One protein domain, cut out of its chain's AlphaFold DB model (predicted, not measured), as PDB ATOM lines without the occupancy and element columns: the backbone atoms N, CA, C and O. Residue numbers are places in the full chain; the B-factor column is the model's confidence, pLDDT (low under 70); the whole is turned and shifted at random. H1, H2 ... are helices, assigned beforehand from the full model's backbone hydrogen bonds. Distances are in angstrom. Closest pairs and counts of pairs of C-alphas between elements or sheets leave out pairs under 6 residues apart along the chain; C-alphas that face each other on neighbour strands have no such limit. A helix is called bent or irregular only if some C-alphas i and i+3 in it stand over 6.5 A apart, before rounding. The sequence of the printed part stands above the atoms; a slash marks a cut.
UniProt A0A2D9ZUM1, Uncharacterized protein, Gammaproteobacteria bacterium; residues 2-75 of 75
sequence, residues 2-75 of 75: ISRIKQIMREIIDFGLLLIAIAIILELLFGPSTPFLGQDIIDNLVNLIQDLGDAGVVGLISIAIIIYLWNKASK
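AT A GLANCE: This is residues 2 to 75 of the 75 residues of an uncharacterized protein of Gammaproteobacteria bacterium (UniProt A0A2D9ZUM1). Two long helices, H2 and H1, meet near their ends as a wide V, with the loop of residues 31 to 40 at the corner. Residues 46 to 75 and residues 2 to 18 stick out as the two free arms. The printed part has 74 residues with two named helices, H1 then H2, and no named strand; the class is all helix. It is extended, with a radius of gyration of the C-alphas of 20.6 A, and flat, spanning 63 by 40 by 13 A.

HOW THE PARTS SIT: H2, residues 41 to 73, touches H1, residues 2 to 30, with residues 41 to 42 alone, and H1 touches it with residues 23 to 28 alone. The closest C-alphas, of Ile 24 and Ile 42, are 6.4 A apart. They run opposite ways at a steep tilt of 63 degrees. Every O i to N i+4 pair is within hydrogen-bond range in H1, and 27 of 29 in H2.

IN THESE COORDINATES: H2 is 47.9 A long, ending at C-alpha 73 (99.251, 136.170, 203.232). H2 is neither bent nor irregular, but only just: C-alphas 54 and 57 are 6.0 A apart. H1 is 41.6 A long, from C-alpha 2 (97.750, 174.789, 176.197).

THE WHOLE: The C-alphas farthest apart, of Pro 35 and Lys 75, are 63.9 A apart. The printed part has no cut, and the link H1 to H2 is short. The pLDDT is under 70 at residues 33 to 38 and 75.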
ATOM      1  N   ILE A   2      96.969 175.617 175.249       90.25
ATOM      2  CA  ILE A   2      97.750 174.789 176.197       90.25
ATOM      3  C   ILE A   2      98.978 174.123 175.547       90.25
ATOM      4  O   ILE A   2     100.038 174.068 176.157       90.25
ATOM      5  N   SER A   3      98.870 173.667 174.293       92.25
ATOM      6  CA  SER A   3      99.995 173.090 173.540       92.25
ATOM      7  C   SER A   3     101.166 174.060 173.348       92.25
ATOM      8  O   SER A   3     102.310 173.664 173.525       92.25
ATOM      9  N   ARG A   4     100.886 175.337 173.061       95.19
ATOM     10  CA  ARG A   4     101.915 176.377 172.908       95.19
ATOM     11  C   ARG A   4     102.591 176.698 174.239       95.19
ATOM     12  O   ARG A   4     103.804 176.812 174.284       95.19
ATOM     13  N   ILE A   5     101.823 176.770 175.327       95.31
ATOM     14  CA  ILE A   5     102.375 176.979 176.677       95.31
ATOM     15  C   ILE A   5     103.274 175.800 177.072       95.31
ATOM     16  O   ILE A   5     104.384 176.011 177.544       95.31
ATOM     17  N   LYS A   6     102.837 174.558 176.822       94.38
ATOM     18  CA  LYS A   6     103.660 173.361 177.063       94.38
ATOM     19  C   LYS A   6     104.958 173.376 176.257       94.38
ATOM     20  O   LYS A   6     105.984 172.951 176.775       94.38
ATOM     21  N   GLN A   7     104.910 173.848 175.014       96.56
ATOM     22  CA  GLN A   7     106.095 173.972 174.172       96.56
ATOM     23  C   GLN A   7     107.070 175.022 174.721       96.56
ATOM     24  O   GLN A   7     108.233 174.699 174.916       96.56
ATOM     25  N   ILE A   8     106.591 176.221 175.068       96.38
ATOM     26  CA  ILE A   8     107.429 177.278 175.659       96.38
ATOM     27  C   ILE A   8     108.068 176.802 176.970       96.38
ATOM     28  O   ILE A   8     109.257 176.996 177.186       96.38
ATOM     29  N   MET A   9     107.300 176.132 177.832       96.38
ATOM     30  CA  MET A   9     107.830 175.576 179.082       96.38
ATOM     31  C   MET A   9     108.934 174.550 178.831       96.38
ATOM     32  O   MET A   9     109.928 174.541 179.546       96.38
ATOM     33  N   ARG A  10     108.777 173.699 177.812       96.38
ATOM     34  CA  ARG A  10     109.815 172.741 177.423       96.38
ATOM     35  C   ARG A  10     111.077 173.459 176.954       96.38
ATOM     36  O   ARG A  10     112.144 173.148 177.455       96.38
ATOM     37  N   GLU A  11     110.943 174.446 176.075       96.69
ATOM     38  CA  GLU A  11     112.079 175.225 175.568       96.69
ATOM     39  C   GLU A  11     112.820 175.960 176.700       96.69
ATOM     40  O   GLU A  11     114.049 175.979 176.725       96.69
ATOM     41  N   ILE A  12     112.094 176.502 177.686       96.31
ATOM     42  CA  ILE A  12     112.691 177.122 178.881       96.31
ATOM     43  C   ILE A  12     113.437 176.090 179.730       96.31
ATOM     44  O   ILE A  12     114.537 176.379 180.196       96.31
ATOM     45  N   ILE A  13     112.861 174.903 179.943       96.25
ATOM     46  CA  ILE A  13     113.521 173.825 180.693       96.25
ATOM     47  C   ILE A  13     114.791 173.384 179.967       96.25
ATOM     48  O   ILE A  13     115.842 173.305 180.593       96.25
ATOM     49  N   ASP A  14     114.716 173.150 178.658       95.94
ATOM     50  CA  ASP A  14     115.858 172.727 177.847       95.94
ATOM     51  C   ASP A  14     116.982 173.777 177.899       95.94
ATOM     52  O   ASP A  14     118.153 173.442 178.092       95.94
ATOM     53  N   PHE A  15     116.629 175.063 177.820       95.69
ATOM     54  CA  PHE A  15     117.581 176.160 177.989       95.69
ATOM     55  C   PHE A  15     118.164 176.222 179.408       95.69
ATOM     56  O   PHE A  15     119.375 176.358 179.575       95.69
ATOM     57  N   GLY A  16     117.332 176.076 180.441       91.94
ATOM     58  CA  GLY A  16     117.777 176.037 181.835       91.94
ATOM     59  C   GLY A  16     118.743 174.882 182.112       91.94
ATOM     60  O   GLY A  16     119.755 175.075 182.780       91.94
ATOM     61  N   LEU A  17     118.488 173.703 181.540       93.06
ATOM     62  CA  LEU A  17     119.376 172.543 181.643       93.06
ATOM     63  C   LEU A  17     120.736 172.800 180.983       93.06
ATOM     64  O   LEU A  17     121.767 172.443 181.555       93.06
ATOM     65  N   LEU A  18     120.759 173.455 179.818       94.12
ATOM     66  CA  LEU A  18     122.008 173.870 179.169       94.12
ATOM     67  C   LEU A  18     122.803 174.849 180.042       94.12
ATOM     68  O   LEU A  18     124.021 174.716 180.153       94.12
ATOM     69  N   LEU A  19     122.128 175.798 180.696       90.62
ATOM     70  CA  LEU A  19     122.779 176.727 181.620       90.62
ATOM     71  C   LEU A  19     123.370 176.013 182.842       90.62
ATOM     72  O   LEU A  19     124.503 176.307 183.212       90.62
ATOM     73  N   ILE A  20     122.653 175.047 183.426       89.00
ATOM     74  CA  ILE A  20     123.165 174.227 184.538       89.00
ATOM     75  C   ILE A  20     124.408 173.446 184.099       89.00
ATOM     76  O   ILE A  20     125.405 173.428 184.815       89.00
ATOM     77  N   ALA A  21     124.385 172.845 182.906       90.50
ATOM     78  CA  ALA A  21     125.535 172.114 182.378       90.50
ATOM     79  C   ALA A  21     126.771 173.019 182.230       90.50
ATOM     80  O   ALA A  21     127.870 172.636 182.629       90.50
ATOM     81  N   ILE A  22     126.591 174.236 181.710       90.75
ATOM     82  CA  ILE A  22     127.667 175.232 181.620       90.75
ATOM     83  C   ILE A  22     128.164 175.620 183.017       90.75
ATOM     84  O   ILE A  22     129.371 175.700 183.229       90.75
ATOM     85  N   ALA A  23     127.258 175.828 183.971       88.06
ATOM     86  CA  ALA A  23     127.612 176.209 185.333       88.06
ATOM     87  C   ALA A  23     128.462 175.145 186.039       88.06
ATOM     88  O   ALA A  23     129.492 175.481 186.616       88.06
ATOM     89  N   ILE A  24     128.100 173.867 185.894       89.00
ATOM     90  CA  ILE A  24     128.882 172.737 186.416       89.00
ATOM     91  C   ILE A  24     130.290 172.718 185.807       89.00
ATOM     92  O   ILE A  24     131.268 172.530 186.526       89.00
ATOM     93  N   ILE A  25     130.416 172.931 184.491       89.88
ATOM     94  CA  ILE A  25     131.729 172.979 183.825       89.88
ATOM     95  C   ILE A  25     132.562 174.148 184.361       89.88
ATOM     96  O   ILE A  25     133.749 173.981 184.631       89.88
ATOM     97  N   LEU A  26     131.963 175.328 184.514       88.62
ATOM     98  CA  LEU A  26     132.671 176.512 184.999       88.62
ATOM     99  C   LEU A  26     133.134 176.349 186.448       88.62
ATOM    100  O   LEU A  26     134.285 176.659 186.742       88.62
ATOM    101  N   GLU A  27     132.286 175.824 187.328       87.88
ATOM    102  CA  GLU A  27     132.658 175.531 188.715       87.88
ATOM    103  C   GLU A  27     133.767 174.478 188.797       87.88
ATOM    104  O   GLU A  27     134.719 174.639 189.557       87.88
ATOM    105  N   LEU A  28     133.714 173.445 187.952       87.94
ATOM    106  CA  LEU A  28     134.761 172.425 187.887       87.94
ATOM    107  C   LEU A  28     136.120 173.004 187.454       87.94
ATOM    108  O   LEU A  28     137.161 172.549 187.925       87.94
ATOM    109  N   LEU A  29     136.122 173.981 186.543       87.50
ATOM    110  CA  LEU A  29     137.349 174.580 186.004       87.50
ATOM    111  C   LEU A  29     137.925 175.692 186.888       87.50
ATOM    112  O   LEU A  29     139.145 175.817 186.990       87.50
ATOM    113  N   PHE A  30     137.066 176.518 187.485       85.88
ATOM    114  CA  PHE A  30     137.467 177.733 188.202       85.88
ATOM    115  C   PHE A  30     137.294 177.638 189.723       85.88
ATOM    116  O   PHE A  30     137.745 178.532 190.441       85.88
ATOM    117  N   GLY A  31     136.692 176.557 190.221       79.81
ATOM    118  CA  GLY A  31     136.348 176.385 191.628       79.81
ATOM    119  C   GLY A  31     135.026 177.067 192.022       79.81
ATOM    120  O   GLY A  31     134.379 177.711 191.193       79.81
ATOM    121  N   PRO A  32     134.625 176.952 193.303       74.25
ATOM    122  CA  PRO A  32     133.293 177.334 193.803       74.25
ATOM    123  C   PRO A  32     132.990 178.838 193.741       74.25
ATOM    124  O   PRO A  32     131.838 179.267 193.778       74.25
ATOM    125  N   SER A  33     134.017 179.675 193.606       66.75
ATOM    126  CA  SER A  33     133.887 181.128 193.555       66.75
ATOM    127  C   SER A  33     133.643 181.624 192.125       66.75
ATOM    128  O   SER A  33     134.513 182.269 191.535       66.75
ATOM    129  N   THR A  34     132.463 181.348 191.555       62.47
ATOM    130  CA  THR A  34     132.047 181.971 190.284       62.47
ATOM    131  C   THR A  34     131.011 183.086 190.524       62.47
ATOM    132  O   THR A  34     129.968 182.843 191.128       62.47
ATOM    133  N   PRO A  35     131.242 184.336 190.067       64.12
ATOM    134  CA  PRO A  35     130.375 185.474 190.417       64.12
ATOM    135  C   PRO A  35     128.974 185.472 189.785       64.12
ATOM    136  O   PRO A  35     128.153 186.311 190.144       64.12
ATOM    137  N   PHE A  36     128.705 184.599 188.809       60.97
ATOM    138  CA  PHE A  36     127.546 184.737 187.918       60.97
ATOM    139  C   PHE A  36     126.528 183.592 187.990       60.97
ATOM    140  O   PHE A  36     125.439 183.755 187.446       60.97
ATOM    141  N   LEU A  37     126.842 182.458 188.632       66.75
ATOM    142  CA  LEU A  37     126.021 181.237 188.532       66.75
ATOM    143  C   LEU A  37     125.620 180.613 189.882       66.75
ATOM    144  O   LEU A  37     124.868 179.642 189.895       66.75
ATOM    145  N   GLY A  38     126.028 181.214 191.003       65.88
ATOM    146  CA  GLY A  38     125.847 180.661 192.350       65.88
ATOM    147  C   GLY A  38     127.148 180.066 192.893       65.88
ATOM    148  O   GLY A  38     128.103 179.886 192.144       65.88
ATOM    149  N   GLN A  39     127.194 179.819 194.204       76.19
ATOM    150  CA  GLN A  39     128.291 179.088 194.846       76.19
ATOM    151  C   GLN A  39     127.866 177.630 195.053       76.19
ATOM    152  O   GLN A  39     126.687 177.368 195.310       76.19
ATOM    153  N   ASP A  40     128.831 176.720 194.949       84.38
ATOM    154  CA  ASP A  40     128.708 175.315 195.350       84.38
ATOM    155  C   ASP A  40     127.591 174.540 194.611       84.38
ATOM    156  O   ASP A  40     126.798 173.802 195.203       84.38
ATOM    157  N   ILE A  41     127.472 174.713 193.289       87.38
ATOM    158  CA  ILE A  41     126.487 174.016 192.442       87.38
ATOM    159  C   ILE A  41     126.771 172.513 192.429       87.38
ATOM    160  O   ILE A  41     125.830 171.713 192.472       87.38
ATOM    161  N   ILE A  42     128.047 172.118 192.393       88.94
ATOM    162  CA  ILE A  42     128.443 170.708 192.437       88.94
ATOM    163  C   ILE A  42     128.055 170.109 193.789       88.94
ATOM    164  O   ILE A  42     127.431 169.048 193.811       88.94
ATOM    165  N   ASP A  43     128.325 170.798 194.896       90.19
ATOM    166  CA  ASP A  43     127.967 170.305 196.232       90.19
ATOM    167  C   ASP A  43     126.449 170.201 196.407       90.19
ATOM    168  O   ASP A  43     125.954 169.193 196.910       90.19
ATOM    169  N   ASN A  44     125.681 171.183 195.926       89.69
ATOM    170  CA  ASN A  44     124.216 171.109 195.926       89.69
ATOM    171  C   ASN A  44     123.698 169.892 195.140       89.69
ATOM    172  O   ASN A  44     122.757 169.224 195.580       89.69
ATOM    173  N   LEU A  45     124.311 169.578 193.994       89.00
ATOM    174  CA  LEU A  45     123.959 168.402 193.193       89.00
ATOM    175  C   LEU A  45     124.328 167.094 193.910       89.00
ATOM    176  O   LEU A  45     123.524 166.163 193.940       89.00
ATOM    177  N   VAL A  46     125.528 167.019 194.488       92.25
ATOM    178  CA  VAL A  46     126.013 165.847 195.233       92.25
ATOM    179  C   VAL A  46     125.123 165.578 196.442       92.25
ATOM    180  O   VAL A  46     124.684 164.443 196.615       92.25
ATOM    181  N   ASN A  47     124.785 166.612 197.214       93.25
ATOM    182  CA  ASN A  47     123.886 166.506 198.362       93.25
ATOM    183  C   ASN A  47     122.502 165.998 197.944       93.25
ATOM    184  O   ASN A  47     121.984 165.068 198.553       93.25
ATOM    185  N   LEU A  48     121.938 166.520 196.848       88.94
ATOM    186  CA  LEU A  48     120.661 166.028 196.328       88.94
ATOM    187  C   LEU A  48     120.728 164.539 195.947       88.94
ATOM    188  O   LEU A  48     119.810 163.778 196.247       88.94
ATOM    189  N   ILE A  49     121.798 164.110 195.274       88.88
ATOM    190  CA  ILE A  49     121.987 162.698 194.908       88.88
ATOM    191  C   ILE A  49     122.143 161.834 196.163       88.88
ATOM    192  O   ILE A  49     121.601 160.729 196.213       88.88
ATOM    193  N   GLN A  50     122.858 162.331 197.168       90.38
ATOM    194  CA  GLN A  50     123.061 161.639 198.431       90.38
ATOM    195  C   GLN A  50     121.745 161.469 199.195       90.38
ATOM    196  O   GLN A  50     121.421 160.346 199.569       90.38
ATOM    197  N   ASP A  51     120.927 162.518 199.292       89.00
ATOM    198  CA  ASP A  51     119.592 162.460 199.903       89.00
ATOM    199  C   ASP A  51     118.688 161.424 199.209       89.00
ATOM    200  O   ASP A  51     117.966 160.656 199.855       89.00
ATOM    201  N   LEU A  52     118.748 161.358 197.873       85.19
ATOM    202  CA  LEU A  52     118.017 160.357 197.090       85.19
ATOM    203  C   LEU A  52     118.553 158.931 197.313       85.19
ATOM    204  O   LEU A  52     117.771 157.977 197.335       85.19
ATOM    205  N   GLY A  53     119.867 158.772 197.482       82.88
ATOM    206  CA  GLY A  53     120.520 157.494 197.775       82.88
ATOM    207  C   GLY A  53     120.219 156.975 199.182       82.88
ATOM    208  O   GLY A  53     119.886 155.797 199.346       82.88
ATOM    209  N   ASP A  54     120.242 157.859 200.177       86.75
ATOM    210  CA  ASP A  54     119.939 157.547 201.576       86.75
ATOM    211  C   ASP A  54     118.473 157.112 201.736       86.75
ATOM    212  O   ASP A  54     118.169 156.117 202.406       86.75
ATOM    213  N   ALA A  55     117.554 157.765 201.018       83.75
ATOM    214  CA  ALA A  55     116.164 157.319 200.909       83.75
ATOM    215  C   ALA A  55     116.008 155.986 200.137       83.75
ATOM    216  O   ALA A  55     115.021 155.263 200.322       83.75
ATOM    217  N   GLY A  56     116.981 155.617 199.297       84.25
ATOM    218  CA  GLY A  56     116.968 154.395 198.489       84.25
ATOM    219  C   GLY A  56     116.983 153.109 199.321       84.25
ATOM    220  O   GLY A  56     116.266 152.155 199.003       84.25
ATOM    221  N   VAL A  57     117.723 153.091 200.434       84.81
ATOM    222  CA  VAL A  57     117.752 151.940 201.359       84.81
ATOM    223  C   VAL A  57     116.378 151.723 201.996       84.81
ATOM    224  O   VAL A  57     115.898 150.590 202.070       84.81
ATOM    225  N   VAL A  58     115.695 152.806 202.376       87.12
ATOM    226  CA  VAL A  58     114.325 152.757 202.915       87.12
ATOM    227  C   VAL A  58     113.350 152.199 201.873       87.12
ATOM    228  O   VAL A  58     112.489 151.378 202.205       87.12
ATOM    229  N   GLY A  59     113.512 152.570 200.600       87.62
ATOM    230  CA  GLY A  59     112.731 152.018 199.489       87.62
ATOM    231  C   GLY A  59     112.922 150.507 199.308       87.62
ATOM    232  O   GLY A  59     111.939 149.767 199.219       87.62
ATOM    233  N   LEU A  60     114.168 150.025 199.327       91.06
ATOM    234  CA  LEU A  60     114.478 148.593 199.225       91.06
ATOM    235  C   LEU A  60     113.910 147.792 200.404       91.06
ATOM    236  O   LEU A  60     113.307 146.736 200.198       91.06
ATOM    237  N   ILE A  61     114.039 148.313 201.629       91.12
ATOM    238  CA  ILE A  61     113.437 147.711 202.828       91.12
ATOM    239  C   ILE A  61     111.910 147.638 202.687       91.12
ATOM    240  O   ILE A  61     111.312 146.599 202.976       91.12
ATOM    241  N   SER A  62     111.272 148.700 202.190       93.94
ATOM    242  CA  SER A  62     109.820 148.737 201.978       93.94
ATOM    243  C   SER A  62     109.360 147.651 200.997       93.94
ATOM    244  O   SER A  62     108.401 146.932 201.278       93.94
ATOM    245  N   ILE A  63     110.078 147.462 199.883       94.69
ATOM    246  CA  ILE A  63     109.794 146.394 198.910       94.69
ATOM    247  C   ILE A  63     109.964 145.009 199.549       94.69
ATOM    248  O   ILE A  63     109.105 144.143 199.374       94.69
ATOM    249  N   ALA A  64     111.034 144.798 200.321       95.44
ATOM    250  CA  ALA A  64     111.276 143.527 201.003       95.44
ATOM    251  C   ALA A  64     110.142 143.170 201.982       95.44
ATOM    252  O   ALA A  64     109.684 142.025 202.007       95.44
ATOM    253  N   ILE A  65     109.638 144.155 202.736       96.00
ATOM    254  CA  ILE A  65     108.488 143.984 203.636       96.00
ATOM    255  C   ILE A  65     107.226 143.624 202.843       96.00
ATOM    256  O   ILE A  65     106.516 142.695 203.229       96.00
ATOM    257  N   ILE A  66     106.953 144.306 201.726       96.56
ATOM    258  CA  ILE A  66     105.792 144.010 200.870       96.56
ATOM    259  C   ILE A  66     105.847 142.564 200.362       96.56
ATOM    260  O   ILE A  66     104.863 141.836 200.492       96.56
ATOM    261  N   ILE A  67     106.998 142.124 199.842       97.38
ATOM    262  CA  ILE A  67     107.189 140.746 199.359       97.38
ATOM    263  C   ILE A  67     106.999 139.737 200.500       97.38
ATOM    264  O   ILE A  67     106.333 138.716 200.324       97.38
ATOM    265  N   TYR A  68     107.548 140.019 201.685       96.50
ATOM    266  CA  TYR A  68     107.389 139.158 202.858       96.50
ATOM    267  C   TYR A  68     105.918 139.007 203.267       96.50
ATOM    268  O   TYR A  68     105.441 137.888 203.469       96.50
ATOM    269  N   LEU A  69     105.190 140.123 203.365       96.12
ATOM    270  CA  LEU A  69     103.773 140.124 203.726       96.12
ATOM    271  C   LEU A  69     102.923 139.413 202.673       96.12
ATOM    272  O   LEU A  69     102.059 138.619 203.041       96.12
ATOM    273  N   TRP A  70     103.202 139.633 201.386       96.50
ATOM    274  CA  TRP A  70     102.531 138.945 200.284       96.50
ATOM    275  C   TRP A  70     102.704 137.425 200.378       96.50
ATOM    276  O   TRP A  70     101.727 136.678 200.349       96.50
ATOM    277  N   ASN A  71     103.939 136.956 200.572       95.25
ATOM    278  CA  ASN A  71     104.237 135.528 200.698       95.25
ATOM    279  C   ASN A  71     103.607 134.902 201.949       95.25
ATOM    280  O   ASN A  71     103.228 133.732 201.926       95.25
ATOM    281  N   LYS A  72     103.492 135.667 203.041       91.38
ATOM    282  CA  LYS A  72     102.832 135.216 204.270       91.38
ATOM    283  C   LYS A  72     101.312 135.149 204.121       91.38
ATOM    284  O   LYS A  72     100.718 134.213 204.634       91.38
ATOM    285  N   ALA A  73     100.698 136.121 203.451       82.94
ATOM    286  CA  ALA A  73      99.251 136.170 203.232       82.94
ATOM    287  C   ALA A  73      98.764 135.145 202.193       82.94
ATOM    288  O   ALA A  73      97.605 134.751 202.217       82.94
ATOM    289  N   SER A  74      99.645 134.719 201.283       76.38
ATOM    290  CA  SER A  74      99.357 133.695 200.272       76.38
ATOM    291  C   SER A  74      99.488 132.249 200.791       76.38
ATOM    292  O   SER A  74      99.382 131.314 199.993       76.38
ATOM    293  N   LYS A  75      99.752 132.056 202.087       53.50
ATOM    294  CA  LYS A  75      99.813 130.759 202.773       53.50
ATOM    295  C   LYS A  75      98.612 130.598 203.692       53.50
ATOM    296  O   LYS A  75      98.111 129.457 203.763       53.50
TER     297      LYS A  75